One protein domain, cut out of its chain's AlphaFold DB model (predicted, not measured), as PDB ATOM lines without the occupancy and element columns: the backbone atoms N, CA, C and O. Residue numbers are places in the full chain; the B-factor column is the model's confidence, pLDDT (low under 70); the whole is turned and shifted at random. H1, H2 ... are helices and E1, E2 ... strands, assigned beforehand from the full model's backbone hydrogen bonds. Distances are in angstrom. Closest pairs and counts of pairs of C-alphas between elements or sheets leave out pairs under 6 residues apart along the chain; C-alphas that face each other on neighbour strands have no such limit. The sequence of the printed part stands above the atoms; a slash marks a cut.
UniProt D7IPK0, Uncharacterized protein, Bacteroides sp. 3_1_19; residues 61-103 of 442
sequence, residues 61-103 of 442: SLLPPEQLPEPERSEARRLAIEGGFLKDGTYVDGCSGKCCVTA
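AT A GLANCE: This is residues 61 to 103 of the 442 residues of an uncharacterized protein of Bacteroides sp. 3_1_19 (UniProt D7IPK0). What would one see first? A small sheet of three strands, E1, E3 and E2 in that order across it, has one short helix, H1, grazing it, and loops make up much of the rest. A long loop from H1 folds back beside E2, where residues 84 to 85 pair with residues 91 to 92. What is it made of? The printed part has 43 residues, with E1, H1, E2 and E3 along the chain; the sheet is antiparallel and the class mixed, with under half of the residues, 19, in named elements. How compact is it? It is compact and rounded, with a radius of gyration of the C-alphas of 8.6 A and spans of 20 by 20 by 18 A.

HOW THE PARTS SIT: What neighbours E1, residues 61 to 63? It is an edge strand, antiparallel to E3, residues 98 to 102, at 149 degrees, with N 99 and O 63 within hydrogen-bond range at 2.8 A. Where is H1, residues 72 to 79? It is on the sheet but only grazes it; its closest C-alphas to E2, residues 91 to 93, are those of Leu 79 and Val 92, 6.4 A apart. In H1, 3 of 4 O i to N i+4 pairs are within hydrogen-bond range. How do E2 and E3 stand? They form an antiparallel hairpin at 143 degrees, with N 100 and O 91 within hydrogen-bond range at 2.8 A. E1, H1 and E2 form a split strand-helix-strand unit, two strands running the same way with E3 between them, and its crossover is right-handed.

IN THESE COORDINATES: Where does E1 begin? C-alpha 61 is at (-33.527, 38.065, 16.108), and E1 is 6.1 A long. How long are the others? H1 is 10.7 A from first to last C-alpha, E2 6.4 A and E3 12.5 A, ending with C-alpha 102 at (-30.393, 36.028, 21.259).

THE WHOLE: How large is it? The two C-alphas farthest apart, those of Ile 81 and Ala 103, are 24.1 A apart. Which links are long? The link from H1 to E2 is long, with 11 residues, and the printed part has no cut. How confident is the model? The mean pLDDT of the printed part is 92.5, and no printed residue is under 70.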
ATOM      1  N   SER A  61     -32.613  37.104  16.715       94.50
ATOM      2  CA  SER A  61     -33.527  38.065  16.108       94.50
ATOM      3  C   SER A  61     -32.835  39.415  15.967       94.50
ATOM      4  O   SER A  61     -32.418  40.015  16.962       94.50
ATOM      5  N   LEU A  62     -32.755  39.922  14.737       94.81
ATOM      6  CA  LEU A  62     -32.189  41.236  14.440       94.81
ATOM      7  C   LEU A  62     -33.272  42.313  14.454       94.81
ATOM      8  O   LEU A  62     -34.052  42.446  13.506       94.81
ATOM      9  N   LEU A  63     -33.299  43.117  15.513       95.00
ATOM     10  CA  LEU A  63     -34.337  44.131  15.709       95.00
ATOM     11  C   LEU A  63     -33.777  45.549  15.547       95.00
ATOM     12  O   LEU A  63     -32.723  45.850  16.104       95.00
ATOM     13  N   PRO A  64     -34.460  46.453  14.824       95.00
ATOM     14  CA  PRO A  64     -34.106  47.866  14.853       95.00
ATOM     15  C   PRO A  64     -34.376  48.453  16.255       95.00
ATOM     16  O   PRO A  64     -35.299  47.988  16.939       95.00
ATOM     17  N   PRO A  65     -33.651  49.506  16.680       94.25
ATOM     18  CA  PRO A  65     -33.801  50.098  18.009       94.25
ATOM     19  C   PRO A  65     -35.249  50.471  18.362       94.25
ATOM     20  O   PRO A  65     -35.669  50.327  19.507       94.25
ATOM     21  N   GLU A  66     -36.050  50.899  17.382       94.31
ATOM     22  CA  GLU A  66     -37.463  51.284  17.530       94.31
ATOM     23  C   GLU A  66     -38.335  50.180  18.134       94.31
ATOM     24  O   GLU A  66     -39.311  50.479  18.824       94.31
ATOM     25  N   GLN A  67     -37.994  48.917  17.871       94.19
ATOM     26  CA  GLN A  67     -38.750  47.754  18.336       94.19
ATOM     27  C   GLN A  67     -38.343  47.310  19.743       94.19
ATOM     28  O   GLN A  67     -39.046  46.510  20.357       94.19
ATOM     29  N   LEU A  68     -37.250  47.855  20.286       94.50
ATOM     30  CA  LEU A  68     -36.837  47.572  21.653       94.50
ATOM     31  C   LEU A  68     -37.673  48.365  22.668       94.50
ATOM     32  O   LEU A  68     -38.153  49.464  22.363       94.50
ATOM     33  N   PRO A  69     -37.861  47.840  23.887       93.94
ATOM     34  CA  PRO A  69     -38.393  48.600  25.013       93.94
ATOM     35  C   PRO A  69     -37.383  49.617  25.569       93.94
ATOM     36  O   PRO A  69     -36.204  49.595  25.235       93.94
ATOM     37  N   GLU A  70     -37.849  50.518  26.437       92.75
ATOM     38  CA  GLU A  70     -36.943  51.321  27.270       92.75
ATOM     39  C   GLU A  70     -36.429  50.484  28.462       92.75
ATOM     40  O   GLU A  70     -37.200  49.676  29.010       92.75
ATOM     41  N   PRO A  71     -35.175  50.691  28.913       92.62
ATOM     42  CA  PRO A  71     -34.201  51.690  28.441       92.62
ATOM     43  C   PRO A  71     -33.359  51.266  27.219       92.62
ATOM     44  O   PRO A  71     -32.597  52.081  26.693       92.62
ATOM     45  N   GLU A  72     -33.470  50.015  26.760       95.06
ATOM     46  CA  GLU A  72     -32.589  49.414  25.747       95.06
ATOM     47  C   GLU A  72     -32.665  50.151  24.399       95.06
ATOM     48  O   GLU A  72     -31.644  50.368  23.753       95.06
ATOM     49  N   ARG A  73     -33.851  50.642  24.017       94.81
ATOM     50  CA  ARG A  73     -34.068  51.488  22.830       94.81
ATOM     51  C   ARG A  73     -33.175  52.725  22.819       94.81
ATOM     52  O   ARG A  73     -32.535  53.019  21.807       94.81
ATOM     53  N   SER A  74     -33.158  53.481  23.916       93.19
ATOM     54  CA  SER A  74     -32.385  54.723  24.011       93.19
ATOM     55  C   SER A  74     -30.879  54.458  23.961       93.19
ATOM     56  O   SER A  74     -30.132  55.246  23.382       93.19
ATOM     57  N   GLU A  75     -30.421  53.345  24.538       93.88
ATOM     58  CA  GLU A  75     -29.020  52.923  24.458       93.88
ATOM     59  C   GLU A  75     -28.649  52.472  23.041       93.88
ATOM     60  O   GLU A  75     -27.686  52.992  22.477       93.88
ATOM     61  N   ALA A  76     -29.463  51.611  22.430       93.44
ATOM     62  CA  ALA A  76     -29.249  51.097  21.083       93.44
ATOM     63  C   ALA A  76     -29.190  52.204  20.025       93.44
ATOM     64  O   ALA A  76     -28.329  52.174  19.152       93.44
ATOM     65  N   ARG A  77     -30.031  53.240  20.135       93.88
ATOM     66  CA  ARG A  77     -29.987  54.401  19.226       93.88
ATOM     67  C   ARG A  77     -28.663  55.154  19.257       93.88
ATOM     68  O   ARG A  77     -28.269  55.705  18.236       93.88
ATOM     69  N   ARG A  78     -27.984  55.193  20.408       92.81
ATOM     70  CA  ARG A  78     -26.663  55.832  20.522       92.81
ATOM     71  C   ARG A  78     -25.570  54.998  19.859       92.81
ATOM     72  O   ARG A  78     -24.618  55.573  19.353       92.81
ATOM     73  N   LEU A  79     -25.734  53.675  19.836       92.81
ATOM     74  CA  LEU A  79     -24.775  52.730  19.260       92.81
ATOM     75  C   LEU A  79     -25.090  52.332  17.812       92.81
ATOM     76  O   LEU A  79     -24.298  51.634  17.198       92.81
ATOM     77  N   ALA A  80     -26.211  52.774  17.235       87.44
ATOM     78  CA  ALA A  80     -26.670  52.327  15.916       87.44
ATOM     79  C   ALA A  80     -25.706  52.640  14.751       87.44
ATOM     80  O   ALA A  80     -25.860  52.066  13.681       87.44
ATOM     81  N   ILE A  81     -24.743  53.552  14.945       85.06
ATOM     82  CA  ILE A  81     -23.734  53.921  13.937       85.06
ATOM     83  C   ILE A  81     -22.372  53.291  14.253       85.06
ATOM     84  O   ILE A  81     -21.731  52.735  13.370       85.06
ATOM     85  N   GLU A  82     -21.911  53.384  15.502       87.94
ATOM     86  CA  GLU A  82     -20.573  52.914  15.897       87.94
ATOM     87  C   GLU A  82     -20.542  51.411  16.224       87.94
ATOM     88  O   GLU A  82     -19.486  50.782  16.169       87.94
ATOM     89  N   GLY A  83     -21.701  50.822  16.523       91.94
ATOM     90  CA  GLY A  83     -21.827  49.480  17.078       91.94
ATOM     91  C   GLY A  83     -21.373  49.402  18.538       91.94
ATOM     92  O   GLY A  83     -20.774  50.330  19.084       91.94
ATOM     93  N   GLY A  84     -21.675  48.289  19.203       92.94
ATOM     94  CA  GLY A  84     -21.201  48.031  20.564       92.94
ATOM     95  C   GLY A  84     -22.204  47.307  21.448       92.94
ATOM     96  O   GLY A  84     -23.282  46.917  21.011       92.94
ATOM     97  N   PHE A  85     -21.840  47.129  22.715       93.69
ATOM     98  CA  PHE A  85     -22.657  46.410  23.688       93.69
ATOM     99  C   PHE A  85     -23.534  47.355  24.507       93.69
ATOM    100  O   PHE A  85     -23.072  48.372  25.031       93.69
ATOM    101  N   LEU A  86     -24.805  46.984  24.651       93.50
ATOM    102  CA  LEU A  86     -25.692  47.520  25.676       93.50
ATOM    103  C   LEU A  86     -25.228  47.060  27.063       93.50
ATOM    104  O   LEU A  86     -24.474  46.093  27.202       93.50
ATOM    105  N   LYS A  87     -25.720  47.715  28.118       88.19
ATOM    106  CA  LYS A  87     -25.373  47.336  29.501       88.19
ATOM    107  C   LYS A  87     -25.813  45.928  29.889       88.19
ATOM    108  O   LYS A  87     -25.241  45.357  30.811       88.19
ATOM    109  N   ASP A  88     -26.837  45.398  29.229       83.06
ATOM    110  CA  ASP A  88     -27.340  44.043  29.456       83.06
ATOM    111  C   ASP A  88     -26.566  42.969  28.667       83.06
ATOM    112  O   ASP A  88     -26.904  41.790  28.756       83.06
ATOM    113  N   GLY A  89     -25.536  43.367  27.909       87.19
ATOM    114  CA  GLY A  89     -24.716  42.480  27.084       87.19
ATOM    115  C   GLY A  89     -25.245  42.258  25.665       87.19
ATOM    116  O   GLY A  89     -24.595  41.564  24.885       87.19
ATOM    117  N   THR A  90     -26.382  42.847  25.281       92.50
ATOM    118  CA  THR A  90     -26.892  42.762  23.902       92.50
ATOM    119  C   THR A  90     -26.000  43.566  22.958       92.50
ATOM    120  O   THR A  90     -25.703  44.732  23.215       92.50
ATOM    121  N   TYR A  91     -25.597  42.977  21.834       94.38
ATOM    122  CA  TYR A  91     -24.765  43.661  20.845       94.38
ATOM    123  C   TYR A  91     -25.603  44.425  19.812       94.38
ATOM    124  O   TYR A  91     -26.627  43.935  19.332       94.38
ATOM    125  N   VAL A  92     -25.148  45.616  19.435       94.69
ATOM    126  CA  VAL A  92     -25.675  46.429  18.337       94.69
ATOM    127  C   VAL A  92     -24.666  46.400  17.201       94.69
ATOM    128  O   VAL A  92     -23.525  46.829  17.366       94.69
ATOM    129  N   ASP A  93     -25.095  45.904  16.046       92.75
ATOM    130  CA  ASP A  93     -24.273  45.870  14.843       92.75
ATOM    131  C   ASP A  93     -24.261  47.249  14.181       92.75
ATOM    132  O   ASP A  93     -25.287  47.706  13.678       92.75
ATOM    133  N   GLY A  94     -23.099  47.907  14.161       88.50
ATOM    134  CA  GLY A  94     -22.928  49.219  13.528       88.50
ATOM    135  C   GLY A  94     -23.104  49.192  12.006       88.50
ATOM    136  O   GLY A  94     -23.443  50.211  11.410       88.50
ATOM    137  N   CYS A  95     -22.941  48.029  11.361       88.94
ATOM    138  CA  CYS A  95     -23.139  47.893   9.917       88.94
ATOM    139  C   CYS A  95     -24.625  47.910   9.535       88.94
ATOM    140  O   CYS A  95     -25.009  48.568   8.567       88.94
ATOM    141  N   SER A  96     -25.469  47.180  10.269       90.44
ATOM    142  CA  SER A  96     -26.916  47.117  10.007       90.44
ATOM    143  C   SER A  96     -27.749  48.089  10.846       90.44
ATOM    144  O   SER A  96     -28.923  48.307  10.541       90.44
ATOM    145  N   GLY A  97     -27.174  48.648  11.912       91.94
ATOM    146  CA  GLY A  97     -27.871  49.433  12.929       91.94
ATOM    147  C   GLY A  97     -28.863  48.620  13.768       91.94
ATOM    148  O   GLY A  97     -29.699  49.211  14.453       91.94
ATOM    149  N   LYS A  98     -28.826  47.282  13.693       94.88
ATOM    150  CA  LYS A  98     -29.769  46.386  14.378       94.88
ATOM    151  C   LYS A  98     -29.152  45.760  15.624       94.88
ATOM    152  O   LYS A  98     -27.952  45.512  15.707       94.88
ATOM    153  N   CYS A  99     -30.008  45.460  16.590       95.19
ATOM    154  CA  CYS A  99     -29.654  44.782  17.826       95.19
ATOM    155  C   CYS A  99     -29.754  43.267  17.647       95.19
ATOM    156  O   CYS A  99     -30.781  42.758  17.193       95.19
ATOM    157  N   CYS A 100     -28.692  42.565  18.028       95.38
ATOM    158  CA  CYS A 100     -28.570  41.116  17.985       95.38
ATOM    159  C   CYS A 100     -29.163  40.514  19.261       95.38
ATOM    160  O   CYS A 100     -28.457  40.317  20.251       95.38
ATOM    161  N   VAL A 101     -30.471  40.256  19.256       94.81
ATOM    162  CA  VAL A 101     -31.170  39.696  20.418       94.81
ATOM    163  C   VAL A 101     -31.173  38.174  20.315       94.81
ATOM    164  O   VAL A 101     -31.808  37.618  19.421       94.81
ATOM    165  N   THR A 102     -30.480  37.496  21.229       93.56
ATOM    166  CA  THR A 102     -30.393  36.028  21.259       93.56
ATOM    167  C   THR A 102     -31.396  35.403  22.227       93.56
ATOM    168  O   THR A 102     -31.754  35.986  23.260       93.56
ATOM    169  N   ALA A 103     -31.851  34.195  21.898       91.94
ATOM    170  CA  ALA A 103     -32.794  33.438  22.702       91.94
ATOM    171  C   ALA A 103     -32.214  33.109  24.086       91.94
ATOM    172  O   ALA A 103     -31.049  32.748  24.234       91.94
TER     173      ALA A 103